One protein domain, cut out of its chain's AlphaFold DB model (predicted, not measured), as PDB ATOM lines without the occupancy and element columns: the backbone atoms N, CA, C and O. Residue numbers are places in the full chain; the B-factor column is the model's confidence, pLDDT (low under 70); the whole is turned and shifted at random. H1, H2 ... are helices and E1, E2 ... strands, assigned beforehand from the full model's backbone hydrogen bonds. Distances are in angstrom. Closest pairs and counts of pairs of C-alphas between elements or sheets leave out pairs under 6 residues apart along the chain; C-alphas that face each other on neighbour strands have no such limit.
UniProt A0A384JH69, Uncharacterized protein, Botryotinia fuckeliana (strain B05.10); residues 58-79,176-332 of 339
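What this domain is: This is residues 58 to 79 and 176 to 332 of the 339 residues of an uncharacterized protein of Botryotinia fuckeliana (strain B05.10) (UniProt A0A384JH69). One strongly twisted sheet of nine strands runs through the whole domain, with H1, H2 and H4 packed over one face and H3 on the other, where the sheet curls round it. H2 and H4 lie side by side, and H1 crosses near H4. The printed part has 179 residues, with four named helices and nine named strands in the order H1 E1 H2 E2 E3 E4 E5 H3 E6 E7 E8 E9 H4. The sheet's order is E5 E3 E4 E2 E1 E6 E7 E9 E8, mixed, and the class is mixed, helices and strands. The whole is compact, with a radius of gyration of the C-alphas of 16.5 A, and spans 43 by 43 by 33 A.

Where its parts are: Find C-alpha 69 at (-23.593, -39.207, -41.259); from there E1, residues 69 to 74, runs 15.5 A. Beside it look for E2, residues 190 to 196, 20.5 A, then E4, residues 226 to 233, 22.7 A, E3, residues 204 to 212, 25.5 A, and E5, residues 246 to 249. On the other side of E1 come E6, residues 277 to 282, 16.4 A, E7, residues 296 to 300, E9, residues 317 to 320, and E8, residues 310 to 312. The helices are H1, residues 58 to 65, from C-alpha 58 at (-35.591, -54.050, -39.889); H2, residues 178 to 186; H3, residues 258 to 269, 16.6 A; and H4, residues 323 to 331, ending at C-alpha 331, (-39.774, -44.264, -40.578).

How they stand to each other: Start at E1, parallel to both neighbours: N 72 and O 192 of E2 are 2.8 A apart, and so are N 71 and O 278 of E6. E3 and E4 form a hairpin, with N 208 and O 230 at 2.9 A. E8 and E9 form another, with N 319 and O 311 at 2.8 A. H3 is on the sheet, its C-alpha 262 lying 6.4 A from that of His 233, the closest to E4. On the opposite face, H2 touches H4 at a shallow tilt of 27 degrees, the same way, with the C-alphas of Leu 180 and Thr 327 closest at 5.0 A. H1 touches H4 about perpendicular, at 86 degrees, with Arg 61 and Leu 330 closest, their C-alphas 5.9 A apart. In H1, H2, H3 and H4 every O i to N i+4 pair is within hydrogen-bond range.

The domain as a whole: Look for the two farthest C-alphas, Asn 220 and Ala 254, 49.4 A apart. Residues 80 to 175 are not printed, and C-alphas 79 and 176 are 17.0 A apart across the cut. The links E3 to E4, E4 to E5 and E6 to E7 are long. The mean pLDDT of the printed part is 74.1, and 62 residues are under 70, among them residues 213 to 225 and 235 to 256.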
ATOM      1  N   SER A  58     -35.905 -54.490 -41.257       84.56
ATOM      2  CA  SER A  58     -35.591 -54.050 -39.889       84.56
ATOM      3  C   SER A  58     -34.084 -54.039 -39.624       84.56
ATOM      4  O   SER A  58     -33.556 -53.022 -39.181       84.56
ATOM      5  N   THR A  59     -33.367 -55.097 -40.012       87.81
ATOM      6  CA  THR A  59     -31.900 -55.150 -39.917       87.81
ATOM      7  C   THR A  59     -31.238 -54.013 -40.699       87.81
ATOM      8  O   THR A  59     -30.294 -53.385 -40.215       87.81
ATOM      9  N   PHE A  60     -31.713 -53.726 -41.912       90.06
ATOM     10  CA  PHE A  60     -31.201 -52.621 -42.719       90.06
ATOM     11  C   PHE A  60     -31.459 -51.269 -42.048       90.06
ATOM     12  O   PHE A  60     -30.540 -50.458 -41.937       90.06
ATOM     13  N   ARG A  61     -32.672 -51.048 -41.532       91.56
ATOM     14  CA  ARG A  61     -33.016 -49.843 -40.770       91.56
ATOM     15  C   ARG A  61     -32.105 -49.662 -39.558       91.56
ATOM     16  O   ARG A  61     -31.578 -48.570 -39.366       91.56
ATOM     17  N   ASP A  62     -31.875 -50.708 -38.774       91.62
ATOM     18  CA  ASP A  62     -31.006 -50.638 -37.597       91.62
ATOM     19  C   ASP A  62     -29.559 -50.319 -37.992       91.62
ATOM     20  O   ASP A  62     -28.898 -49.498 -37.351       91.62
ATOM     21  N   ARG A  63     -29.084 -50.872 -39.116       91.75
ATOM     22  CA  ARG A  63     -27.781 -50.508 -39.687       91.75
ATOM     23  C   ARG A  63     -27.731 -49.042 -40.104       91.75
ATOM     24  O   ARG A  63     -26.758 -48.386 -39.748       91.75
ATOM     25  N   LEU A  64     -28.751 -48.505 -40.776       93.75
ATOM     26  CA  LEU A  64     -28.819 -47.076 -41.117       93.75
ATOM     27  C   LEU A  64     -28.781 -46.202 -39.857       93.75
ATOM     28  O   LEU A  64     -28.002 -45.255 -39.774       93.75
ATOM     29  N   LEU A  65     -29.596 -46.538 -38.855       93.25
ATOM     30  CA  LEU A  65     -29.725 -45.763 -37.621       93.25
ATOM     31  C   LEU A  65     -28.525 -45.914 -36.676       93.25
ATOM     32  O   LEU A  65     -28.341 -45.066 -35.805       93.25
ATOM     33  N   SER A  66     -27.678 -46.927 -36.863       93.69
ATOM     34  CA  SER A  66     -26.401 -47.051 -36.147       93.69
ATOM     35  C   SER A  66     -25.349 -46.023 -36.586       93.69
ATOM     36  O   SER A  66     -24.373 -45.811 -35.871       93.69
ATOM     37  N   ARG A  67     -25.542 -45.376 -37.744       94.25
ATOM     38  CA  ARG A  67     -24.619 -44.392 -38.334       94.25
ATOM     39  C   ARG A  67     -25.082 -42.967 -38.051       94.25
ATOM     40  O   ARG A  67     -26.275 -42.740 -37.840       94.25
ATOM     41  N   ASN A  68     -24.170 -41.997 -38.049       94.31
ATOM     42  CA  ASN A  68     -24.492 -40.591 -37.778       94.31
ATOM     43  C   ASN A  68     -24.508 -39.703 -39.023       94.31
ATOM     44  O   ASN A  68     -25.237 -38.710 -39.026       94.31
ATOM     45  N   TYR A  69     -23.743 -40.039 -40.064       94.88
ATOM     46  CA  TYR A  69     -23.593 -39.207 -41.259       94.88
ATOM     47  C   TYR A  69     -24.200 -39.872 -42.492       94.88
ATOM     48  O   TYR A  69     -23.827 -40.981 -42.861       94.88
ATOM     49  N   PHE A  70     -25.107 -39.166 -43.160       93.94
ATOM     50  CA  PHE A  70     -25.747 -39.577 -44.403       93.94
ATOM     51  C   PHE A  70     -25.224 -38.708 -45.541       93.94
ATOM     52  O   PHE A  70     -25.581 -37.535 -45.671       93.94
ATOM     53  N   LEU A  71     -24.362 -39.298 -46.358       92.00
ATOM     54  CA  LEU A  71     -23.757 -38.665 -47.515       92.00
ATOM     55  C   LEU A  71     -24.590 -38.962 -48.756       92.00
ATOM     56  O   LEU A  71     -24.668 -40.105 -49.201       92.00
ATOM     57  N   ILE A  72     -25.195 -37.934 -49.335       89.12
ATOM     58  CA  ILE A  72     -25.975 -38.032 -50.562       89.12
ATOM     59  C   ILE A  72     -25.076 -37.665 -51.735       89.12
ATOM     60  O   ILE A  72     -24.794 -36.488 -51.970       89.12
ATOM     61  N   ARG A  73     -24.638 -38.676 -52.485       84.94
ATOM     62  CA  ARG A  73     -23.921 -38.507 -53.748       84.94
ATOM     63  C   ARG A  73     -24.919 -38.235 -54.860       84.94
ATOM     64  O   ARG A  73     -25.639 -39.130 -55.308       84.94
ATOM     65  N   TRP A  74     -24.914 -36.992 -55.310       78.56
ATOM     66  CA  TRP A  74     -25.710 -36.510 -56.422       78.56
ATOM     67  C   TRP A  74     -24.900 -36.464 -57.718       78.56
ATOM     68  O   TRP A  74     -23.666 -36.508 -57.713       78.56
ATOM     69  N   ASP A  75     -25.604 -36.402 -58.840       70.88
ATOM     70  CA  ASP A  75     -25.001 -36.317 -60.165       70.88
ATOM     71  C   ASP A  75     -24.472 -34.901 -60.488       70.88
ATOM     72  O   ASP A  75     -24.374 -34.020 -59.624       70.88
ATOM     73  N   ARG A  76     -24.086 -34.700 -61.755       64.88
ATOM     74  CA  ARG A  76     -23.543 -33.433 -62.265       64.88
ATOM     75  C   ARG A  76     -24.549 -32.283 -62.229       64.88
ATOM     76  O   ARG A  76     -24.115 -31.130 -62.246       64.88
ATOM     77  N   ASP A  77     -25.850 -32.549 -62.138       71.69
ATOM     78  CA  ASP A  77     -26.852 -31.484 -62.145       71.69
ATOM     79  C   ASP A  77     -26.712 -30.600 -60.905       71.69
ATOM     80  O   ASP A  77     -26.974 -29.401 -60.981       71.69
ATOM     81  N   LEU A  78     -26.222 -31.139 -59.780       74.81
ATOM     82  CA  LEU A  78     -25.997 -30.345 -58.569       74.81
ATOM     83  C   LEU A  78     -24.996 -29.205 -58.809       74.81
ATOM     84  O   LEU A  78     -25.220 -28.083 -58.357       74.81
ATOM     85  N   GLU A  79     -23.921 -29.464 -59.555       74.25
ATOM     86  CA  GLU A  79     -22.955 -28.433 -59.936       74.25
ATOM     87  C   GLU A  79     -23.620 -27.342 -60.779       74.25
ATOM     88  O   GLU A  79     -23.499 -26.154 -60.471       74.25
ATOM     89  N   GLU A 176     -36.792 -33.581 -54.866       77.31
ATOM     90  CA  GLU A 176     -37.840 -34.252 -54.079       77.31
ATOM     91  C   GLU A 176     -37.320 -34.879 -52.766       77.31
ATOM     92  O   GLU A 176     -37.889 -35.814 -52.209       77.31
ATOM     93  N   LEU A 177     -36.232 -34.336 -52.206       79.00
ATOM     94  CA  LEU A 177     -35.533 -34.944 -51.064       79.00
ATOM     95  C   LEU A 177     -36.027 -34.469 -49.702       79.00
ATOM     96  O   LEU A 177     -35.530 -34.948 -48.682       79.00
ATOM     97  N   HIS A 178     -36.975 -33.532 -49.653       79.62
ATOM     98  CA  HIS A 178     -37.431 -32.935 -48.396       79.62
ATOM     99  C   HIS A 178     -37.868 -33.982 -47.374       79.62
ATOM    100  O   HIS A 178     -37.451 -33.910 -46.218       79.62
ATOM    101  N   ALA A 179     -38.647 -34.979 -47.799       83.31
ATOM    102  CA  ALA A 179     -39.130 -36.031 -46.913       83.31
ATOM    103  C   ALA A 179     -37.976 -36.881 -46.353       83.31
ATOM    104  O   ALA A 179     -37.897 -37.094 -45.140       83.31
ATOM    105  N   LEU A 180     -37.040 -37.295 -47.214       87.50
ATOM    106  CA  LEU A 180     -35.878 -38.093 -46.822       87.50
ATOM    107  C   LEU A 180     -34.956 -37.315 -45.874       87.50
ATOM    108  O   LEU A 180     -34.622 -37.796 -44.793       87.50
ATOM    109  N   VAL A 181     -34.577 -36.092 -46.253       87.06
ATOM    110  CA  VAL A 181     -33.700 -35.224 -45.457       87.06
ATOM    111  C   VAL A 181     -34.335 -34.926 -44.104       87.06
ATOM    112  O   VAL A 181     -33.679 -35.089 -43.075       87.06
ATOM    113  N   SER A 182     -35.617 -34.558 -44.080       83.81
ATOM    114  CA  SER A 182     -36.339 -34.281 -42.834       83.81
ATOM    115  C   SER A 182     -36.404 -35.511 -41.938       83.81
ATOM    116  O   SER A 182     -36.220 -35.395 -40.726       83.81
ATOM    117  N   ARG A 183     -36.599 -36.703 -42.516       87.19
ATOM    118  CA  ARG A 183     -36.628 -37.961 -41.766       87.19
ATOM    119  C   ARG A 183     -35.277 -38.290 -41.138       87.19
ATOM    120  O   ARG A 183     -35.236 -38.615 -39.954       87.19
ATOM    121  N   ILE A 184     -34.191 -38.170 -41.902       90.44
ATOM    122  CA  ILE A 184     -32.823 -38.384 -41.411       90.44
ATOM    123  C   ILE A 184     -32.524 -37.409 -40.264       90.44
ATOM    124  O   ILE A 184     -32.099 -37.824 -39.184       90.44
ATOM    125  N   CYS A 185     -32.820 -36.124 -40.455       86.44
ATOM    126  CA  CYS A 185     -32.545 -35.094 -39.454       86.44
ATOM    127  C   CYS A 185     -33.405 -35.262 -38.192       86.44
ATOM    128  O   CYS A 185     -32.900 -35.113 -37.082       86.44
ATOM    129  N   SER A 186     -34.673 -35.657 -38.339       83.94
ATOM    130  CA  SER A 186     -35.565 -35.959 -37.206       83.94
ATOM    131  C   SER A 186     -35.094 -37.159 -36.380       83.94
ATOM    132  O   SER A 186     -35.432 -37.263 -35.205       83.94
ATOM    133  N   ALA A 187     -34.296 -38.057 -36.964       86.38
ATOM    134  CA  ALA A 187     -33.634 -39.149 -36.252       86.38
ATOM    135  C   ALA A 187     -32.313 -38.718 -35.571       86.38
ATOM    136  O   ALA A 187     -31.539 -39.570 -35.131       86.38
ATOM    137  N   GLY A 188     -32.026 -37.411 -35.507       86.88
ATOM    138  CA  GLY A 188     -30.806 -36.855 -34.914       86.88
ATOM    139  C   GLY A 188     -29.551 -37.067 -35.764       86.88
ATOM    140  O   GLY A 188     -28.436 -36.979 -35.252       86.88
ATOM    141  N   LYS A 189     -29.716 -37.391 -37.051       91.38
ATOM    142  CA  LYS A 189     -28.616 -37.706 -37.971       91.38
ATOM    143  C   LYS A 189     -28.237 -36.491 -38.812       91.38
ATOM    144  O   LYS A 189     -29.038 -35.580 -39.013       91.38
ATOM    145  N   LYS A 190     -27.005 -36.477 -39.318       91.56
ATOM    146  CA  LYS A 190     -26.459 -35.380 -40.123       91.56
ATOM    147  C   LYS A 190     -26.499 -35.740 -41.602       91.56
ATOM    148  O   LYS A 190     -26.095 -36.835 -41.977       91.56
ATOM    149  N   VAL A 191     -26.943 -34.805 -42.435       90.56
ATOM    150  CA  VAL A 191     -26.964 -34.949 -43.898       90.56
ATOM    151  C   VAL A 191     -25.831 -34.136 -44.510       90.56
ATOM    152  O   VAL A 191     -25.505 -33.056 -44.023       90.56
ATOM    153  N   VAL A 192     -25.248 -34.650 -45.588       90.69
ATOM    154  CA  VAL A 192     -24.235 -33.978 -46.403       90.69
ATOM    155  C   VAL A 192     -24.528 -34.268 -47.868       90.69
ATOM    156  O   VAL A 192     -24.829 -35.406 -48.217       90.69
ATOM    157  N   PHE A 193     -24.398 -33.270 -48.734       87.44
ATOM    158  CA  PHE A 193     -24.460 -33.472 -50.180       87.44
ATOM    159  C   PHE A 193     -23.064 -33.516 -50.782       87.44
ATOM    160  O   PHE A 193     -22.194 -32.723 -50.429       87.44
ATOM    161  N   MET A 194     -22.865 -34.425 -51.727       86.56
ATOM    162  CA  MET A 194     -21.618 -34.598 -52.458       86.56
ATOM    163  C   MET A 194     -21.915 -34.695 -53.950       86.56
ATOM    164  O   MET A 194     -22.890 -35.324 -54.350       86.56
ATOM    165  N   SER A 195     -21.075 -34.105 -54.790       82.06
ATOM    166  CA  SER A 195     -21.162 -34.266 -56.242       82.06
ATOM    167  C   SER A 195     -19.784 -34.169 -56.891       82.06
ATOM    168  O   SER A 195     -18.838 -33.595 -56.343       82.06
ATOM    169  N   ARG A 196     -19.679 -34.738 -58.090       79.31
ATOM    170  CA  ARG A 196     -18.551 -34.532 -58.994       79.31
ATOM    171  C   ARG A 196     -18.974 -33.555 -60.076       79.31
ATOM    172  O   ARG A 196     -19.859 -33.854 -60.874       79.31
ATOM    173  N   GLY A 197     -18.295 -32.421 -60.121       72.31
ATOM    174  CA  GLY A 197     -18.416 -31.465 -61.202       72.31
ATOM    175  C   GLY A 197     -17.783 -31.950 -62.511       72.31
ATOM    176  O   GLY A 197     -17.091 -32.972 -62.573       72.31
ATOM    177  N   GLY A 198     -18.054 -31.212 -63.584       66.94
ATOM    178  CA  GLY A 198     -17.562 -31.429 -64.943       66.94
ATOM    179  C   GLY A 198     -16.273 -30.676 -65.280       66.94
ATOM    180  O   GLY A 198     -15.842 -30.703 -66.434       66.94
ATOM    181  N   GLY A 199     -15.666 -29.992 -64.310       64.62
ATOM    182  CA  GLY A 199     -14.393 -29.301 -64.468       64.62
ATOM    183  C   GLY A 199     -13.242 -30.259 -64.768       64.62
ATOM    184  O   GLY A 199     -13.241 -31.423 -64.371       64.62
ATOM    185  N   ARG A 200     -12.239 -29.765 -65.499       61.06
ATOM    186  CA  ARG A 200     -11.008 -30.513 -65.786       61.06
ATOM    187  C   ARG A 200      -9.894 -30.062 -64.842       61.06
ATOM    188  O   ARG A 200      -9.665 -28.865 -64.700       61.06
ATOM    189  N   ASN A 201      -9.149 -31.029 -64.309       51.78
ATOM    190  CA  ASN A 201      -7.814 -30.852 -63.728       51.78
ATOM    191  C   ASN A 201      -7.712 -29.902 -62.521       51.78
ATOM    192  O   ASN A 201      -6.734 -29.164 -62.402       51.78
ATOM    193  N   SER A 202      -8.672 -29.928 -61.597       59.19
ATOM    194  CA  SER A 202      -8.499 -29.269 -60.301       59.19
ATOM    195  C   SER A 202      -8.641 -30.285 -59.170       59.19
ATOM    196  O   SER A 202      -9.748 -30.712 -58.869       59.19
ATOM    197  N   ASN A 203      -7.547 -30.633 -58.489       63.88
ATOM    198  CA  ASN A 203      -7.568 -31.421 -57.242       63.88
ATOM    199  C   ASN A 203      -8.146 -30.588 -56.078       63.88
ATOM    200  O   ASN A 203      -7.500 -30.370 -55.057       63.88
ATOM    201  N   ARG A 204      -9.330 -30.012 -56.288       69.00
ATOM    202  CA  ARG A 204      -9.963 -29.007 -55.443       69.00
ATOM    203  C   ARG A 204     -11.390 -29.430 -55.161       69.00
ATOM    204  O   ARG A 204     -12.142 -29.767 -56.081       69.00
ATOM    205  N   ILE A 205     -11.759 -29.341 -53.892       73.38
ATOM    206  CA  ILE A 205     -13.122 -29.572 -53.436       73.38
ATOM    207  C   ILE A 205     -13.714 -28.238 -53.011       73.38
ATOM    208  O   ILE A 205     -13.098 -27.465 -52.278       73.38
ATOM    209  N   HIS A 206     -14.908 -27.970 -53.524       74.00
ATOM    210  CA  HIS A 206     -15.696 -26.796 -53.209       74.00
ATOM    211  C   HIS A 206     -16.693 -27.122 -52.104       74.00
ATOM    212  O   HIS A 206     -17.536 -27.997 -52.299       74.00
ATOM    213  N   LYS A 207     -16.642 -26.384 -50.993       77.06
ATOM    214  CA  LYS A 207     -17.619 -26.495 -49.906       77.06
ATOM    215  C   LYS A 207     -18.568 -25.295 -49.867       77.06
ATOM    216  O   LYS A 207     -18.155 -24.128 -49.859       77.06
ATOM    217  N   SER A 208     -19.861 -25.597 -49.835       73.06
ATOM    218  CA  SER A 208     -20.969 -24.645 -49.734       73.06
ATOM    219  C   SER A 208     -22.043 -25.179 -48.787       73.06
ATOM    220  O   SER A 208     -21.859 -26.212 -48.146       73.06
ATOM    221  N   TYR A 209     -23.160 -24.463 -48.671       77.75
ATOM    222  CA  TYR A 209     -24.274 -24.848 -47.818       77.75
ATOM    223  C   TYR A 209     -25.611 -24.680 -48.529       77.75
ATOM    224  O   TYR A 209     -25.837 -23.727 -49.271       77.75
ATOM    225  N   PHE A 210     -26.496 -25.620 -48.250       75.38
ATOM    226  CA  PHE A 210     -27.894 -25.643 -48.623       75.38
ATOM    227  C   PHE A 210     -28.749 -25.412 -47.372       75.38
ATOM    228  O   PHE A 210     -28.391 -25.866 -46.288       75.38
ATOM    229  N   TYR A 211     -29.875 -24.718 -47.516       75.06
ATOM    230  CA  TYR A 211     -30.799 -24.446 -46.417       75.06
ATOM    231  C   TYR A 211     -32.079 -25.248 -46.615       75.06
ATOM    232  O   TYR A 211     -32.883 -24.924 -47.485       75.06
ATOM    233  N   CYS A 212     -32.273 -26.286 -45.809       70.81
ATOM    234  CA  CYS A 212     -33.477 -27.103 -45.849       70.81
ATOM    235  C   CYS A 212     -34.503 -26.570 -44.843       70.81
ATOM    236  O   CYS A 212     -34.227 -26.617 -43.641       70.81
ATOM    237  N   PRO A 213     -35.684 -26.085 -45.259       65.19
ATOM    238  CA  PRO A 213     -36.814 -26.002 -44.344       65.19
ATOM    239  C   PRO A 213     -37.157 -27.425 -43.888       65.19
ATOM    240  O   PRO A 213     -37.541 -28.270 -44.696       65.19
ATOM    241  N   VAL A 214     -36.945 -27.707 -42.604       62.84
ATOM    242  CA  VAL A 214     -37.305 -28.988 -41.990       62.84
ATOM    243  C   VAL A 214     -38.505 -28.732 -41.095       62.84
ATOM    244  O   VAL A 214     -38.408 -27.969 -40.135       62.84
ATOM    245  N   GLU A 215     -39.631 -29.366 -41.403       55.75
ATOM    246  CA  GLU A 215     -40.784 -29.392 -40.505       55.75
ATOM    247  C   GLU A 215     -40.496 -30.399 -39.387       55.75
ATOM    248  O   GLU A 215     -40.622 -31.613 -39.562       55.75
ATOM    249  N   THR A 216     -40.050 -29.915 -38.230       52.81
ATOM    250  CA  THR A 216     -40.004 -30.739 -37.019       52.81
ATOM    251  C   THR A 216     -41.367 -30.686 -36.328       52.81
ATOM    252  O   THR A 216     -42.094 -29.699 -36.415       52.81
ATOM    253  N   LYS A 217     -41.752 -31.768 -35.637       50.66
ATOM    254  CA  LYS A 217     -43.083 -31.926 -35.009       50.66
ATOM    255  C   LYS A 217     -43.411 -30.896 -33.914       50.66
ATOM    256  O   LYS A 217     -44.520 -30.902 -33.388       50.66
ATOM    257  N   GLU A 218     -42.483 -30.017 -33.559       49.59
ATOM    258  CA  GLU A 218     -42.710 -28.960 -32.581       49.59
ATOM    259  C   GLU A 218     -43.277 -27.715 -33.275       49.59
ATOM    260  O   GLU A 218     -42.557 -26.789 -33.633       49.59
ATOM    261  N   GLN A 219     -44.602 -27.701 -33.442       41.56
ATOM    262  CA  GLN A 219     -45.407 -26.680 -34.138       41.56
ATOM    263  C   GLN A 219     -45.235 -25.215 -33.671       41.56
ATOM    264  O   GLN A 219     -45.839 -24.331 -34.269       41.56
ATOM    265  N   ASN A 220     -44.432 -24.927 -32.641       39.72
ATOM    266  CA  ASN A 220     -44.382 -23.614 -31.983       39.72
ATOM    267  C   ASN A 220     -42.995 -22.954 -31.928       39.72
ATOM    268  O   ASN A 220     -42.831 -21.957 -31.226       39.72
ATOM    269  N   GLN A 221     -41.999 -23.453 -32.657       43.47
ATOM    270  CA  GLN A 221     -40.711 -22.769 -32.773       43.47
ATOM    271  C   GLN A 221     -40.467 -22.361 -34.228       43.47
ATOM    272  O   GLN A 221     -40.534 -23.177 -35.146       43.47
ATOM    273  N   VAL A 222     -40.200 -21.069 -34.438       39.91
ATOM    274  CA  VAL A 222     -39.713 -20.527 -35.711       39.91
ATOM    275  C   VAL A 222     -38.303 -21.078 -35.913       39.91
ATOM    276  O   VAL A 222     -37.319 -20.465 -35.503       39.91
ATOM    277  N   TYR A 223     -38.192 -22.289 -36.450       52.09
ATOM    278  CA  TYR A 223     -36.895 -22.923 -36.633       52.09
ATOM    279  C   TYR A 223     -36.198 -22.354 -37.867       52.09
ATOM    280  O   TYR A 223     -36.745 -22.333 -38.972       52.09
ATOM    281  N   ALA A 224     -34.964 -21.888 -37.666       56.84
ATOM    282  CA  ALA A 224     -34.075 -21.525 -38.757       56.84
ATOM    283  C   ALA A 224     -33.877 -22.744 -39.683       56.84
ATOM    284  O   ALA A 224     -33.723 -23.862 -39.185       56.84
ATOM    285  N   PRO A 225     -33.870 -22.557 -41.014       65.81
ATOM    286  CA  PRO A 225     -33.696 -23.662 -41.946       65.81
ATOM    287  C   PRO A 225     -32.371 -24.387 -41.684       65.81
ATOM    288  O   PRO A 225     -31.335 -23.756 -41.444       65.81
ATOM    289  N   LEU A 226     -32.399 -25.719 -41.741       73.94
ATOM    290  CA  LEU A 226     -31.238 -26.556 -41.476       73.94
ATOM    291  C   LEU A 226     -30.150 -26.271 -42.511       73.94
ATOM    292  O   LEU A 226     -30.354 -26.445 -43.713       73.94
ATOM    293  N   LYS A 227     -28.976 -25.872 -42.030       80.38
ATOM    294  CA  LYS A 227     -27.801 -25.609 -42.857       80.38
ATOM    295  C   LYS A 227     -27.061 -26.920 -43.143       80.38
ATOM    296  O   LYS A 227     -26.352 -27.437 -42.284       80.38
ATOM    297  N   ILE A 228     -27.222 -27.447 -44.351       83.31
ATOM    298  CA  ILE A 228     -26.654 -28.718 -44.813       83.31
ATOM    299  C   ILE A 228     -25.423 -28.440 -45.687       83.31
ATOM    300  O   ILE A 228     -25.531 -27.670 -46.641       83.31
ATOM    301  N   PRO A 229     -24.251 -29.030 -45.411       86.81
ATOM    302  CA  PRO A 229     -23.063 -28.823 -46.231       86.81
ATOM    303  C   PRO A 229     -23.165 -29.532 -47.591       86.81
ATOM    304  O   PRO A 229     -23.711 -30.632 -47.703       86.81
ATOM    305  N   ILE A 230     -22.607 -28.894 -48.622       82.88
ATOM    306  CA  ILE A 230     -22.469 -29.418 -49.985       82.88
ATOM    307  C   ILE A 230     -20.986 -29.421 -50.360       82.88
ATOM    308  O   ILE A 230     -20.340 -28.379 -50.263       82.88
ATOM    309  N   TYR A 231     -20.483 -30.547 -50.863       83.06
ATOM    310  CA  TYR A 231     -19.121 -30.709 -51.368       83.06
ATOM    311  C   TYR A 231     -19.140 -31.064 -52.855       83.06
ATOM    312  O   TYR A 231     -19.773 -32.036 -53.261       83.06
ATOM    313  N   ILE A 232     -18.439 -30.292 -53.681       78.12
ATOM    314  CA  ILE A 232     -18.357 -30.519 -55.126       78.12
ATOM    315  C   ILE A 232     -16.891 -30.653 -55.526       78.12
ATOM    316  O   ILE A 232     -16.122 -29.698 -55.428       78.12
ATOM    317  N   HIS A 233     -16.498 -31.837 -55.987       76.50
ATOM    318  CA  HIS A 233     -15.160 -32.072 -56.529       76.50
ATOM    319  C   HIS A 233     -15.083 -31.597 -57.985       76.50
ATOM    320  O   HIS A 233     -16.007 -31.867 -58.741       76.50
ATOM    321  N   ASN A 234     -13.983 -30.969 -58.420       72.50
ATOM    322  CA  ASN A 234     -13.760 -30.620 -59.836       72.50
ATOM    323  C   ASN A 234     -14.870 -29.750 -60.456       72.50
ATOM    324  O   ASN A 234     -15.408 -30.040 -61.522       72.50
ATOM    325  N   ILE A 235     -15.224 -28.659 -59.791       67.44
ATOM    326  CA  ILE A 235     -16.168 -27.684 -60.338       67.44
ATOM    327  C   ILE A 235     -15.567 -26.952 -61.557       67.44
ATOM    328  O   ILE A 235     -14.405 -26.540 -61.557       67.44
ATOM    329  N   SER A 236     -16.339 -26.825 -62.634       62.56
ATOM    330  CA  SER A 236     -15.907 -26.234 -63.893       62.56
ATOM    331  C   SER A 236     -15.751 -24.723 -63.780       62.56
ATOM    332  O   SER A 236     -16.674 -23.990 -63.421       62.56
ATOM    333  N   GLN A 237     -14.580 -24.236 -64.196       57.72
ATOM    334  CA  GLN A 237     -14.283 -22.806 -64.284       57.72
ATOM    335  C   GLN A 237     -15.086 -22.108 -65.401       57.72
ATOM    336  O   GLN A 237     -15.227 -20.886 -65.379       57.72
ATOM    337  N   SER A 238     -15.646 -22.866 -66.356       50.25
ATOM    338  CA  SER A 238     -16.325 -22.331 -67.546       50.25
ATOM    339  C   SER A 238     -17.639 -21.604 -67.261       50.25
ATOM    340  O   SER A 238     -18.069 -20.810 -68.090       50.25
ATOM    341  N   PHE A 239     -18.283 -21.828 -66.111       48.31
ATOM    342  CA  PHE A 239     -19.548 -21.155 -65.774       48.31
ATOM    343  C   PHE A 239     -19.347 -19.840 -64.990       48.31
ATOM    344  O   PHE A 239     -20.225 -19.427 -64.238       48.31
ATOM    345  N   GLY A 240     -18.179 -19.187 -65.109       45.50
ATOM    346  CA  GLY A 240     -17.854 -17.977 -64.331       45.50
ATOM    347  C   GLY A 240     -17.715 -18.248 -62.827       45.50
ATOM    348  O   GLY A 240     -17.776 -17.342 -61.998       45.50
ATOM    349  N   VAL A 241     -17.537 -19.517 -62.466       44.50
ATOM    350  CA  VAL A 241     -17.641 -20.014 -61.093       44.50
ATOM    351  C   VAL A 241     -16.333 -19.862 -60.327       44.50
ATOM    352  O   VAL A 241     -16.317 -20.239 -59.171       44.50
ATOM    353  N   ALA A 242     -15.283 -19.234 -60.882       40.56
ATOM    354  CA  ALA A 242     -13.953 -19.016 -60.270       40.56
ATOM    355  C   ALA A 242     -13.942 -18.472 -58.805       40.56
ATOM    356  O   ALA A 242     -12.899 -18.422 -58.153       40.56
ATOM    357  N   ASN A 243     -15.117 -18.138 -58.274       49.09
ATOM    358  CA  ASN A 243     -15.536 -17.705 -56.942       49.09
ATOM    359  C   ASN A 243     -15.780 -18.847 -55.931       49.09
ATOM    360  O   ASN A 243     -16.677 -18.759 -55.089       49.09
ATOM    361  N   HIS A 244     -15.040 -19.944 -56.030       50.19
ATOM    362  CA  HIS A 244     -15.382 -21.203 -55.367       50.19
ATOM    363  C   HIS A 244     -15.011 -21.258 -53.875       50.19
ATOM    364  O   HIS A 244     -13.934 -21.756 -53.580       50.19
ATOM    365  N   GLY A 245     -15.926 -20.845 -52.986       49.09
ATOM    366  CA  GLY A 245     -16.112 -21.342 -51.600       49.09
ATOM    367  C   GLY A 245     -14.881 -21.684 -50.748       49.09
ATOM    368  O   GLY A 245     -13.776 -21.213 -50.993       49.09
ATOM    369  N   GLU A 246     -15.093 -22.516 -49.726       53.41
ATOM    370  CA  GLU A 246     -13.988 -23.068 -48.940       53.41
ATOM    371  C   GLU A 246     -13.296 -24.119 -49.813       53.41
ATOM    372  O   GLU A 246     -13.960 -24.991 -50.388       53.41
ATOM    373  N   ARG A 247     -11.979 -23.967 -49.978       60.22
ATOM    374  CA  ARG A 247     -11.121 -24.833 -50.784       60.22
ATOM    375  C   ARG A 247     -10.466 -25.846 -49.869       60.22
ATOM    376  O   ARG A 247      -9.604 -25.491 -49.071       60.22
ATOM    377  N   LEU A 248     -10.843 -27.103 -50.043       55.09
ATOM    378  CA  LEU A 248     -10.131 -28.217 -49.436       55.09
ATOM    379  C   LEU A 248      -9.179 -28.791 -50.488       55.09
ATOM    380  O   LEU A 248      -9.593 -29.088 -51.618       55.09
ATOM    381  N   GLU A 249      -7.894 -28.864 -50.138       57.81
ATOM    382  CA  GLU A 249      -6.878 -29.495 -50.974       57.81
ATOM    383  C   GLU A 249      -6.867 -31.003 -50.742       57.81
ATOM    384  O   GLU A 249      -6.919 -31.489 -49.616       57.81
ATOM    385  N   ILE A 250      -6.780 -31.731 -51.846       59.03
ATOM    386  CA  ILE A 250      -6.606 -33.178 -51.891       59.03
ATOM    387  C   ILE A 250      -5.096 -33.444 -51.715       59.03
ATOM    388  O   ILE A 250      -4.333 -33.324 -52.678       59.03
ATOM    389  N   VAL A 251      -4.636 -33.726 -50.487       52.03
ATOM    390  CA  VAL A 251      -3.213 -33.966 -50.168       52.03
ATOM    391  C   VAL A 251      -2.983 -35.438 -49.815       52.03
ATOM    392  O   VAL A 251      -3.454 -35.923 -48.794       52.03
ATOM    393  N   GLY A 252      -2.189 -36.142 -50.630       49.16
ATOM    394  CA  GLY A 252      -1.652 -37.464 -50.275       49.16
ATOM    395  C   GLY A 252      -2.665 -38.616 -50.288       49.16
ATOM    396  O   GLY A 252      -2.770 -39.350 -49.310       49.16
ATOM    397  N   HIS A 253      -3.384 -38.813 -51.397       58.16
ATOM    398  CA  HIS A 253      -4.383 -39.884 -51.497       58.16
ATOM    399  C   HIS A 253      -3.823 -41.174 -52.092       58.16
ATOM    400  O   HIS A 253      -3.077 -41.154 -53.069       58.16
ATOM    401  N   ALA A 254      -4.245 -42.301 -51.519       51.62
ATOM    402  CA  ALA A 254      -3.912 -43.639 -52.003       51.62
ATOM    403  C   ALA A 254      -4.852 -44.134 -53.121       51.62
ATOM    404  O   ALA A 254      -4.460 -45.002 -53.899       51.62
ATOM    405  N   SER A 255      -6.080 -43.598 -53.214       63.69
ATOM    406  CA  SER A 255      -7.072 -44.025 -54.211       63.69
ATOM    407  C   SER A 255      -7.032 -43.152 -55.463       63.69
ATOM    408  O   SER A 255      -7.014 -41.922 -55.388       63.69
ATOM    409  N   ASN A 256      -7.070 -43.801 -56.628       67.69
ATOM    410  CA  ASN A 256      -7.270 -43.141 -57.919       67.69
ATOM    411  C   ASN A 256      -8.757 -42.864 -58.209       67.69
ATOM    412  O   ASN A 256      -9.052 -42.190 -59.197       67.69
ATOM    413  N   ASP A 257      -9.684 -43.373 -57.385       74.19
ATOM    414  CA  ASP A 257     -11.115 -43.113 -57.544       74.19
ATOM    415  C   ASP A 257     -11.471 -41.713 -56.999       74.19
ATOM    416  O   ASP A 257     -11.268 -41.430 -55.816       74.19
ATOM    417  N   PRO A 258     -12.018 -40.807 -57.829       72.94
ATOM    418  CA  PRO A 258     -12.340 -39.454 -57.384       72.94
ATOM    419  C   PRO A 258     -13.542 -39.351 -56.432       72.94
ATOM    420  O   PRO A 258     -13.676 -38.314 -55.782       72.94
ATOM    421  N   ASP A 259     -14.427 -40.355 -56.375       75.25
ATOM    422  CA  ASP A 259     -15.471 -40.438 -55.344       75.25
ATOM    423  C   ASP A 259     -14.840 -40.820 -53.991       75.25
ATOM    424  O   ASP A 259     -15.170 -40.191 -52.986       75.25
ATOM    425  N   ASP A 260     -13.868 -41.741 -53.962       77.94
ATOM    426  CA  ASP A 260     -13.122 -42.084 -52.736       77.94
ATOM    427  C   ASP A 260     -12.272 -40.902 -52.234       77.94
ATOM    428  O   ASP A 260     -12.216 -40.640 -51.033       77.94
ATOM    429  N   GLN A 261     -11.638 -40.146 -53.136       78.69
ATOM    430  CA  GLN A 261     -10.891 -38.932 -52.771       78.69
ATOM    431  C   GLN A 261     -11.804 -37.871 -52.143       78.69
ATOM    432  O   GLN A 261     -11.476 -37.300 -51.104       78.69
ATOM    433  N   LEU A 262     -12.967 -37.621 -52.757       81.44
ATOM    434  CA  LEU A 262     -13.960 -36.689 -52.224       81.44
ATOM    435  C   LEU A 262     -14.471 -37.157 -50.856       81.44
ATOM    436  O   LEU A 262     -14.601 -36.351 -49.938       81.44
ATOM    437  N   LEU A 263     -14.724 -38.455 -50.713       85.25
ATOM    438  CA  LEU A 263     -15.172 -39.071 -49.471       85.25
ATOM    439  C   LEU A 263     -14.147 -38.913 -48.347       85.25
ATOM    440  O   LEU A 263     -14.520 -38.524 -47.243       85.25
ATOM    441  N   GLN A 264     -12.862 -39.120 -48.641       83.62
ATOM    442  CA  GLN A 264     -11.786 -38.945 -47.668       83.62
ATOM    443  C   GLN A 264     -11.727 -37.514 -47.128       83.62
ATOM    444  O   GLN A 264     -11.684 -37.307 -45.919       83.62
ATOM    445  N   VAL A 265     -11.781 -36.521 -48.015       82.69
ATOM    446  CA  VAL A 265     -11.715 -35.114 -47.604       82.69
ATOM    447  C   VAL A 265     -12.948 -34.710 -46.796       82.69
ATOM    448  O   VAL A 265     -12.829 -33.993 -45.806       82.69
ATOM    449  N   VAL A 266     -14.134 -35.199 -47.172       86.62
ATOM    450  CA  VAL A 266     -15.360 -34.993 -46.386       86.62
ATOM    451  C   VAL A 266     -15.225 -35.627 -44.999       86.62
ATOM    452  O   VAL A 266     -15.622 -35.018 -44.008       86.62
ATOM    453  N   MET A 267     -14.642 -36.822 -44.905       87.94
ATOM    454  CA  MET A 267     -14.402 -37.496 -43.627       87.94
ATOM    455  C   MET A 267     -13.440 -36.734 -42.721       87.94
ATOM    456  O   MET A 267     -13.692 -36.623 -41.522       87.94
ATOM    457  N   GLU A 268     -12.359 -36.201 -43.287       87.06
ATOM    458  CA  GLU A 268     -11.373 -35.394 -42.568       87.06
ATOM    459  C   GLU A 268     -11.991 -34.078 -42.071       87.06
ATOM    460  O   GLU A 268     -11.911 -33.778 -40.879       87.06
ATOM    461  N   ASP A 269     -12.702 -33.348 -42.939       84.50
ATOM    462  CA  ASP A 269     -13.378 -32.086 -42.598       84.50
ATOM    463  C   ASP A 269     -14.461 -32.273 -41.520       84.50
ATOM    464  O   ASP A 269     -14.612 -31.444 -40.624       84.50
ATOM    465  N   LEU A 270     -15.191 -33.392 -41.556       86.12
ATOM    466  CA  LEU A 270     -16.216 -33.721 -40.559       86.12
ATOM    467  C   LEU A 270     -15.662 -34.461 -39.333       86.12
ATOM    468  O   LEU A 270     -16.420 -34.727 -38.394       86.12
ATOM    469  N   SER A 271     -14.368 -34.798 -39.330       87.62
ATOM    470  CA  SER A 271     -13.712 -35.613 -38.299       87.62
ATOM    471  C   SER A 271     -14.467 -36.916 -37.990       87.62
ATOM    472  O   SER A 271     -14.635 -37.298 -36.829       87.62
ATOM    473  N   CYS A 272     -14.953 -37.604 -39.027       87.69
ATOM    474  CA  CYS A 272     -15.743 -38.829 -38.899       87.69
ATOM    475  C   CYS A 272     -15.030 -40.057 -39.486       87.69
ATOM    476  O   CYS A 272     -14.107 -39.959 -40.290       87.69
ATOM    477  N   LYS A 273     -15.470 -41.247 -39.068       90.44
ATOM    478  CA  LYS A 273     -14.911 -42.536 -39.507       90.44
ATOM    479  C   LYS A 273     -15.858 -43.219 -40.487       90.44
ATOM    480  O   LYS A 273     -17.065 -43.048 -40.369       90.44
ATOM    481  N   ALA A 274     -15.329 -44.080 -41.355       89.06
ATOM    482  CA  ALA A 274     -16.108 -44.870 -42.316       89.06
ATOM    483  C   ALA A 274     -17.285 -45.621 -41.660       89.06
ATOM    484  O   ALA A 274     -18.420 -45.574 -42.134       89.06
ATOM    485  N   ASN A 275     -17.038 -46.215 -40.486       91.00
ATOM    486  CA  ASN A 275     -18.048 -46.921 -39.695       91.00
ATOM    487  C   ASN A 275     -19.185 -46.038 -39.153       91.00
ATOM    488  O   ASN A 275     -20.121 -46.561 -38.559       91.00
ATOM    489  N   ASP A 276     -19.134 -44.725 -39.352       92.44
ATOM    490  CA  ASP A 276     -20.170 -43.781 -38.935       92.44
ATOM    491  C   ASP A 276     -20.989 -43.225 -40.114       92.44
ATOM    492  O   ASP A 276     -21.814 -42.324 -39.949       92.44
ATOM    493  N   MET A 277     -20.753 -43.746 -41.322       92.25
ATOM    494  CA  MET A 277     -21.272 -43.167 -42.556       92.25
ATOM    495  C   MET A 277     -22.194 -44.108 -43.321       92.25
ATOM    496  O   MET A 277     -21.949 -45.312 -43.430       92.25
ATOM    497  N   VAL A 278     -23.224 -43.502 -43.904       93.44
ATOM    498  CA  VAL A 278     -24.065 -44.058 -44.959       93.44
ATOM    499  C   VAL A 278     -23.765 -43.290 -46.240       93.44
ATOM    500  O   VAL A 278     -23.974 -42.079 -46.292       93.44
ATOM    501  N   PHE A 279     -23.284 -43.976 -47.272       90.88
ATOM    502  CA  PHE A 279     -23.018 -43.398 -48.585       90.88
ATOM    503  C   PHE A 279     -24.136 -43.763 -49.559       90.88
ATOM    504  O   PHE A 279     -24.243 -44.903 -50.007       90.88
ATOM    505  N   MET A 280     -24.990 -42.788 -49.862       89.44
ATOM    506  CA  MET A 280     -26.177 -42.942 -50.698       89.44
ATOM    507  C   MET A 280     -25.896 -42.462 -52.117       89.44
ATOM    508  O   MET A 280     -25.384 -41.359 -52.301       89.44
ATOM    509  N   ARG A 281     -26.243 -43.259 -53.130       84.25
ATOM    510  CA  ARG A 281     -25.921 -42.962 -54.533       84.25
ATOM    511  C   ARG A 281     -27.131 -43.143 -55.430       84.25
ATOM    512  O   ARG A 281     -27.709 -44.221 -55.466       84.25
ATOM    513  N   TYR A 282     -27.461 -42.113 -56.199       77.25
ATOM    514  CA  TYR A 282     -28.519 -42.180 -57.207       77.25
ATOM    515  C   TYR A 282     -27.963 -42.683 -58.536       77.25
ATOM    516  O   TYR A 282     -26.842 -42.323 -58.905       77.25
ATOM    517  N   ASN A 283     -28.757 -43.483 -59.257       62.94
ATOM    518  CA  ASN A 283     -28.440 -43.968 -60.606       62.94
ATOM    519  C   ASN A 283     -27.028 -44.558 -60.684       62.94
ATOM    520  O   ASN A 283     -26.157 -44.024 -61.374       62.94
ATOM    521  N   ALA A 284     -26.791 -45.630 -59.920       56.97
ATOM    522  CA  ALA A 284     -25.504 -46.307 -59.853       56.97
ATOM    523  C   ALA A 284     -25.024 -46.698 -61.264       56.97
ATOM    524  O   ALA A 284     -25.392 -47.738 -61.808       56.97
ATOM    525  N   TYR A 285     -24.188 -45.852 -61.871       47.09
ATOM    526  CA  TYR A 285     -23.404 -46.241 -63.032       47.09
ATOM    527  C   TYR A 285     -22.571 -47.457 -62.633       47.09
ATOM    528  O   TYR A 285     -21.977 -47.492 -61.556       47.09
ATOM    529  N   GLN A 286     -22.556 -48.444 -63.523       45.88
ATOM    530  CA  GLN A 286     -22.238 -49.851 -63.286       45.88
ATOM    531  C   GLN A 286     -20.900 -50.195 -62.598       45.88
ATOM    532  O   GLN A 286     -20.678 -51.375 -62.396       45.88
ATOM    533  N   ASN A 287     -20.009 -49.268 -62.220       46.00
ATOM    534  CA  ASN A 287     -18.613 -49.631 -61.921       46.00
ATOM    535  C   ASN A 287     -17.854 -48.836 -60.839       46.00
ATOM    536  O   ASN A 287     -16.632 -48.920 -60.811       46.00
ATOM    537  N   ALA A 288     -18.492 -48.111 -59.918       53.44
ATOM    538  CA  ALA A 288     -17.750 -47.568 -58.769       53.44
ATOM    539  C   ALA A 288     -18.069 -48.393 -57.520       53.44
ATOM    540  O   ALA A 288     -19.111 -48.199 -56.899       53.44
ATOM    541  N   ASN A 289     -17.223 -49.350 -57.150       59.66
ATOM    542  CA  ASN A 289     -17.234 -49.844 -55.776       59.66
ATOM    543  C   ASN A 289     -16.460 -48.821 -54.949       59.66
ATOM    544  O   ASN A 289     -15.296 -48.576 -55.238       59.66
ATOM    545  N   THR A 290     -17.101 -48.223 -53.947       63.66
ATOM    546  CA  THR A 290     -16.361 -47.487 -52.917       63.66
ATOM    547  C   THR A 290     -15.413 -48.478 -52.251       63.66
ATOM    548  O   THR A 290     -15.862 -49.532 -51.804       63.66
ATOM    549  N   THR A 291     -14.115 -48.174 -52.230       64.62
ATOM    550  CA  THR A 291     -13.096 -49.098 -51.697       64.62
ATOM    551  C   THR A 291     -12.839 -48.913 -50.200       64.62
ATOM    552  O   THR A 291     -12.047 -49.640 -49.608       64.62
ATOM    553  N   MET A 292     -13.510 -47.942 -49.573       74.06
ATOM    554  CA  MET A 292     -13.366 -47.659 -48.149       74.06
ATOM    555  C   MET A 292     -14.141 -48.652 -47.281       74.06
ATOM    556  O   MET A 292     -15.367 -48.571 -47.153       74.06
ATOM    557  N   ASP A 293     -13.395 -49.540 -46.628       80.00
ATOM    558  CA  ASP A 293     -13.930 -50.513 -45.681       80.00
ATOM    559  C   ASP A 293     -14.724 -49.846 -44.549       80.00
ATOM    560  O   ASP A 293     -14.287 -48.880 -43.917       80.00
ATOM    561  N   GLY A 294     -15.902 -50.407 -44.260       84.12
ATOM    562  CA  GLY A 294     -16.737 -50.015 -43.125       84.12
ATOM    563  C   GLY A 294     -17.865 -49.029 -43.435       84.12
ATOM    564  O   GLY A 294     -18.776 -48.873 -42.612       84.12
ATOM    565  N   ILE A 295     -17.865 -48.407 -44.616       88.56
ATOM    566  CA  ILE A 295     -18.960 -47.535 -45.065       88.56
ATOM    567  C   ILE A 295     -20.177 -48.376 -45.447       88.56
ATOM    568  O   ILE A 295     -20.063 -49.369 -46.161       88.56
ATOM    569  N   LEU A 296     -21.360 -47.960 -44.987       90.62
ATOM    570  CA  LEU A 296     -22.621 -48.551 -45.427       90.62
ATOM    571  C   LEU A 296     -23.043 -47.904 -46.751       90.62
ATOM    572  O   LEU A 296     -23.362 -46.719 -46.778       90.62
ATOM    573  N   VAL A 297     -23.062 -48.660 -47.845       88.88
ATOM    574  CA  VAL A 297     -23.426 -48.147 -49.175       88.88
ATOM    575  C   VAL A 297     -24.903 -48.408 -49.462       88.88
ATOM    576  O   VAL A 297     -25.392 -49.520 -49.270       88.88
ATOM    577  N   VAL A 298     -25.614 -47.388 -49.947       89.62
ATOM    578  CA  VAL A 298     -27.023 -47.478 -50.354       89.62
ATOM    579  C   VAL A 298     -27.173 -46.980 -51.788       89.62
ATOM    580  O   VAL A 298     -27.064 -45.787 -52.065       89.62
ATOM    581  N   ASP A 299     -27.444 -47.895 -52.708       86.25
ATOM    582  CA  ASP A 299     -27.733 -47.580 -54.102       86.25
ATOM    583  C   ASP A 299     -29.234 -47.321 -54.274       86.25
ATOM    584  O   ASP A 299     -30.058 -48.196 -54.029       86.25
ATOM    585  N   ILE A 300     -29.596 -46.110 -54.694       83.81
ATOM    586  CA  ILE A 300     -30.975 -45.695 -54.962       83.81
ATOM    587  C   ILE A 300     -31.193 -45.746 -56.475       83.81
ATOM    588  O   ILE A 300     -30.675 -44.917 -57.231       83.81
ATOM    589  N   ASN A 301     -31.938 -46.750 -56.932       77.31
ATOM    590  CA  ASN A 301     -32.164 -46.993 -58.350       77.31
ATOM    591  C   ASN A 301     -33.513 -46.423 -58.793       77.31
ATOM    592  O   ASN A 301     -34.536 -47.035 -58.537       77.31
ATOM    593  N   THR A 302     -33.521 -45.288 -59.493       65.56
ATOM    594  CA  THR A 302     -34.757 -44.641 -59.976       65.56
ATOM    595  C   THR A 302     -35.238 -45.156 -61.349       65.56
ATOM    596  O   THR A 302     -36.039 -44.495 -62.002       65.56
ATOM    597  N   GLY A 303     -34.728 -46.298 -61.831       55.44
ATOM    598  CA  GLY A 303     -35.061 -46.880 -63.141       55.44
ATOM    599  C   GLY A 303     -36.181 -47.937 -63.133       55.44
ATOM    600  O   GLY A 303     -36.455 -48.559 -62.116       55.44
ATOM    601  N   VAL A 304     -36.768 -48.195 -64.314       45.78
ATOM    602  CA  VAL A 304     -37.936 -49.076 -64.616       45.78
ATOM    603  C   VAL A 304     -37.710 -50.577 -64.327       45.78
ATOM    604  O   VAL A 304     -38.554 -51.419 -64.623       45.78
ATOM    605  N   ALA A 305     -36.564 -50.961 -63.776       47.84
ATOM    606  CA  ALA A 305     -36.298 -52.365 -63.506       47.84
ATOM    607  C   ALA A 305     -37.058 -52.818 -62.252       47.84
ATOM    608  O   ALA A 305     -36.972 -52.182 -61.204       47.84
ATOM    609  N   ILE A 306     -37.777 -53.936 -62.389       53.00
ATOM    610  CA  ILE A 306     -38.491 -54.656 -61.328       53.00
ATOM    611  C   ILE A 306     -37.443 -55.216 -60.356       53.00
ATOM    612  O   ILE A 306     -37.056 -56.380 -60.425       53.00
ATOM    613  N   PHE A 307     -36.888 -54.351 -59.517       53.06
ATOM    614  CA  PHE A 307     -36.049 -54.745 -58.399       53.06
ATOM    615  C   PHE A 307     -36.920 -54.826 -57.143       53.06
ATOM    616  O   PHE A 307     -37.797 -53.973 -56.971       53.06
ATOM    617  N   PRO A 308     -36.675 -55.811 -56.258       58.19
ATOM    618  CA  PRO A 308     -37.328 -55.850 -54.956       58.19
ATOM    619  C   PRO A 308     -37.076 -54.541 -54.201       58.19
ATOM    620  O   PRO A 308     -36.029 -53.905 -54.377       58.19
ATOM    621  N   THR A 309     -38.020 -54.144 -53.345       65.12
ATOM    622  CA  THR A 309     -37.955 -52.889 -52.572       65.12
ATOM    623  C   THR A 309     -36.643 -52.719 -51.793       65.12
ATOM    624  O   THR A 309     -36.166 -51.593 -51.623       65.12
ATOM    625  N   LEU A 310     -36.009 -53.826 -51.392       69.69
ATOM    626  CA  LEU A 310     -34.683 -53.860 -50.786       69.69
ATOM    627  C   LEU A 310     -33.906 -55.098 -51.254       69.69
ATOM    628  O   LEU A 310     -34.421 -56.213 -51.219       69.69
ATOM    629  N   TYR A 311     -32.639 -54.914 -51.617       73.94
ATOM    630  CA  TYR A 311     -31.689 -55.994 -51.897       73.94
ATOM    631  C   TYR A 311     -30.376 -55.750 -51.148       73.94
ATOM    632  O   TYR A 311     -29.965 -54.603 -50.991       73.94
ATOM    633  N   SER A 312     -29.702 -56.812 -50.703       75.44
ATOM    634  CA  SER A 312     -28.392 -56.753 -50.041       75.44
ATOM    635  C   SER A 312     -27.406 -57.676 -50.748       75.44
ATOM    636  O   SER A 312     -27.691 -58.861 -50.903       75.44
ATOM    637  N   ALA A 313     -26.233 -57.158 -51.116       66.38
ATOM    638  CA  ALA A 313     -25.176 -57.966 -51.732       66.38
ATOM    639  C   ALA A 313     -24.315 -58.699 -50.685       66.38
ATOM    640  O   ALA A 313     -23.994 -59.871 -50.851       66.38
ATOM    641  N   ASP A 314     -23.955 -58.011 -49.597       70.50
ATOM    642  CA  ASP A 314     -22.968 -58.479 -48.608       70.50
ATOM    643  C   ASP A 314     -23.220 -57.942 -47.179       70.50
ATOM    644  O   ASP A 314     -22.398 -58.106 -46.278       70.50
ATOM    645  N   GLY A 315     -24.357 -57.275 -46.947       74.12
ATOM    646  CA  GLY A 315     -24.698 -56.632 -45.675       74.12
ATOM    647  C   GLY A 315     -24.007 -55.282 -45.437       74.12
ATOM    648  O   GLY A 315     -24.363 -54.563 -44.505       74.12
ATOM    649  N   THR A 316     -23.049 -54.890 -46.268       78.12
ATOM    650  CA  THR A 316     -22.446 -53.547 -46.260       78.12
ATOM    651  C   THR A 316     -22.928 -52.685 -47.419       78.12
ATOM    652  O   THR A 316     -22.783 -51.464 -47.377       78.12
ATOM    653  N   ARG A 317     -23.583 -53.299 -48.406       85.06
ATOM    654  CA  ARG A 317     -24.202 -52.627 -49.542       85.06
ATOM    655  C   ARG A 317     -25.641 -53.075 -49.757       85.06
ATOM    656  O   ARG A 317     -25.918 -54.269 -49.892       85.06
ATOM    657  N   TYR A 318     -26.525 -52.089 -49.849       86.06
ATOM    658  CA  TYR A 318     -27.953 -52.265 -50.071       86.06
ATOM    659  C   TYR A 318     -28.409 -51.501 -51.308       86.06
ATOM    660  O   TYR A 318     -27.888 -50.428 -51.603       86.06
ATOM    661  N   THR A 319     -29.416 -52.025 -51.995       84.81
ATOM    662  CA  THR A 319     -30.094 -51.351 -53.105       84.81
ATOM    663  C   THR A 319     -31.550 -51.116 -52.731       84.81
ATOM    664  O   THR A 319     -32.217 -52.040 -52.271       84.81
ATOM    665  N   VAL A 320     -32.035 -49.893 -52.949       84.56
ATOM    666  CA  VAL A 320     -33.432 -49.478 -52.767       84.56
ATOM    667  C   VAL A 320     -33.935 -48.895 -54.088       84.56
ATOM    668  O   VAL A 320     -33.222 -48.164 -54.773       84.56
ATOM    669  N   ASN A 321     -35.167 -49.210 -54.469       80.56
ATOM    670  CA  ASN A 321     -35.771 -48.779 -55.741       80.56
ATOM    671  C   ASN A 321     -36.261 -47.312 -55.754       80.56
ATOM    672  O   ASN A 321     -36.636 -46.789 -56.798       80.56
ATOM    673  N   SER A 322     -36.299 -46.619 -54.613       80.94
ATOM    674  CA  SER A 322     -36.618 -45.189 -54.560       80.94
ATOM    675  C   SER A 322     -36.176 -44.548 -53.245       80.94
ATOM    676  O   SER A 322     -36.049 -45.201 -52.206       80.94
ATOM    677  N   HIS A 323     -35.980 -43.230 -53.270       84.19
ATOM    678  CA  HIS A 323     -35.729 -42.450 -52.058       84.19
ATOM    679  C   HIS A 323     -36.970 -42.384 -51.149       84.19
ATOM    680  O   HIS A 323     -36.838 -42.280 -49.927       84.19
ATOM    681  N   THR A 324     -38.171 -42.507 -51.722       85.00
ATOM    682  CA  THR A 324     -39.439 -42.630 -50.993       85.00
ATOM    683  C   THR A 324     -39.462 -43.899 -50.150       85.00
ATOM    684  O   THR A 324     -39.681 -43.827 -48.943       85.00
ATOM    685  N   ASN A 325     -39.110 -45.048 -50.728       85.56
ATOM    686  CA  ASN A 325     -39.043 -46.306 -49.982       85.56
ATOM    687  C   ASN A 325     -37.973 -46.270 -48.891       85.56
ATOM    688  O   ASN A 325     -38.227 -46.710 -47.774       85.56
ATOM    689  N   LEU A 326     -36.819 -45.647 -49.146       88.50
ATOM    690  CA  LEU A 326     -35.828 -45.412 -48.094       88.50
ATOM    691  C   LEU A 326     -36.385 -44.537 -46.954       88.50
ATOM    692  O   LEU A 326     -36.100 -44.786 -45.781       88.50
ATOM    693  N   THR A 327     -37.204 -43.536 -47.286       89.12
ATOM    694  CA  THR A 327     -37.874 -42.678 -46.298       89.12
ATOM    695  C   THR A 327     -38.842 -43.483 -45.427       89.12
ATOM    696  O   THR A 327     -38.809 -43.336 -44.202       89.12
ATOM    697  N   HIS A 328     -39.645 -44.369 -46.027       87.62
ATOM    698  CA  HIS A 328     -40.543 -45.279 -45.306       87.62
ATOM    699  C   HIS A 328     -39.767 -46.254 -44.409       87.62
ATOM    700  O   HIS A 328     -40.054 -46.357 -43.215       87.62
ATOM    701  N   ILE A 329     -38.699 -46.872 -44.923       88.75
ATOM    702  CA  ILE A 329     -37.831 -47.766 -44.142       88.75
ATOM    703  C   ILE A 329     -37.263 -47.040 -42.915       88.75
ATOM    704  O   ILE A 329     -37.341 -47.556 -41.801       88.75
ATOM    705  N   LEU A 330     -36.742 -45.817 -43.070       89.88
ATOM    706  CA  LEU A 330     -36.255 -45.016 -41.938       89.88
ATOM    707  C   LEU A 330     -37.372 -44.696 -40.931       89.88
ATOM    708  O   LEU A 330     -37.138 -44.706 -39.718       89.88
ATOM    709  N   ALA A 331     -38.595 -44.463 -41.414       86.88
ATOM    710  CA  ALA A 331     -39.774 -44.264 -40.578       86.88
ATOM    711  C   ALA A 331     -40.216 -45.534 -39.823       86.88
ATOM    712  O   ALA A 331     -40.953 -45.418 -38.848       86.88
ATOM    713  N   GLY A 332     -39.719 -46.717 -40.207       84.94
ATOM    714  CA  GLY A 332     -40.211 -48.005 -39.709       84.94
ATOM    715  C   GLY A 332     -41.517 -48.441 -40.378       84.94
ATOM    716  O   GLY A 332     -42.204 -49.320 -39.865       84.94
TER     717      GLY A 332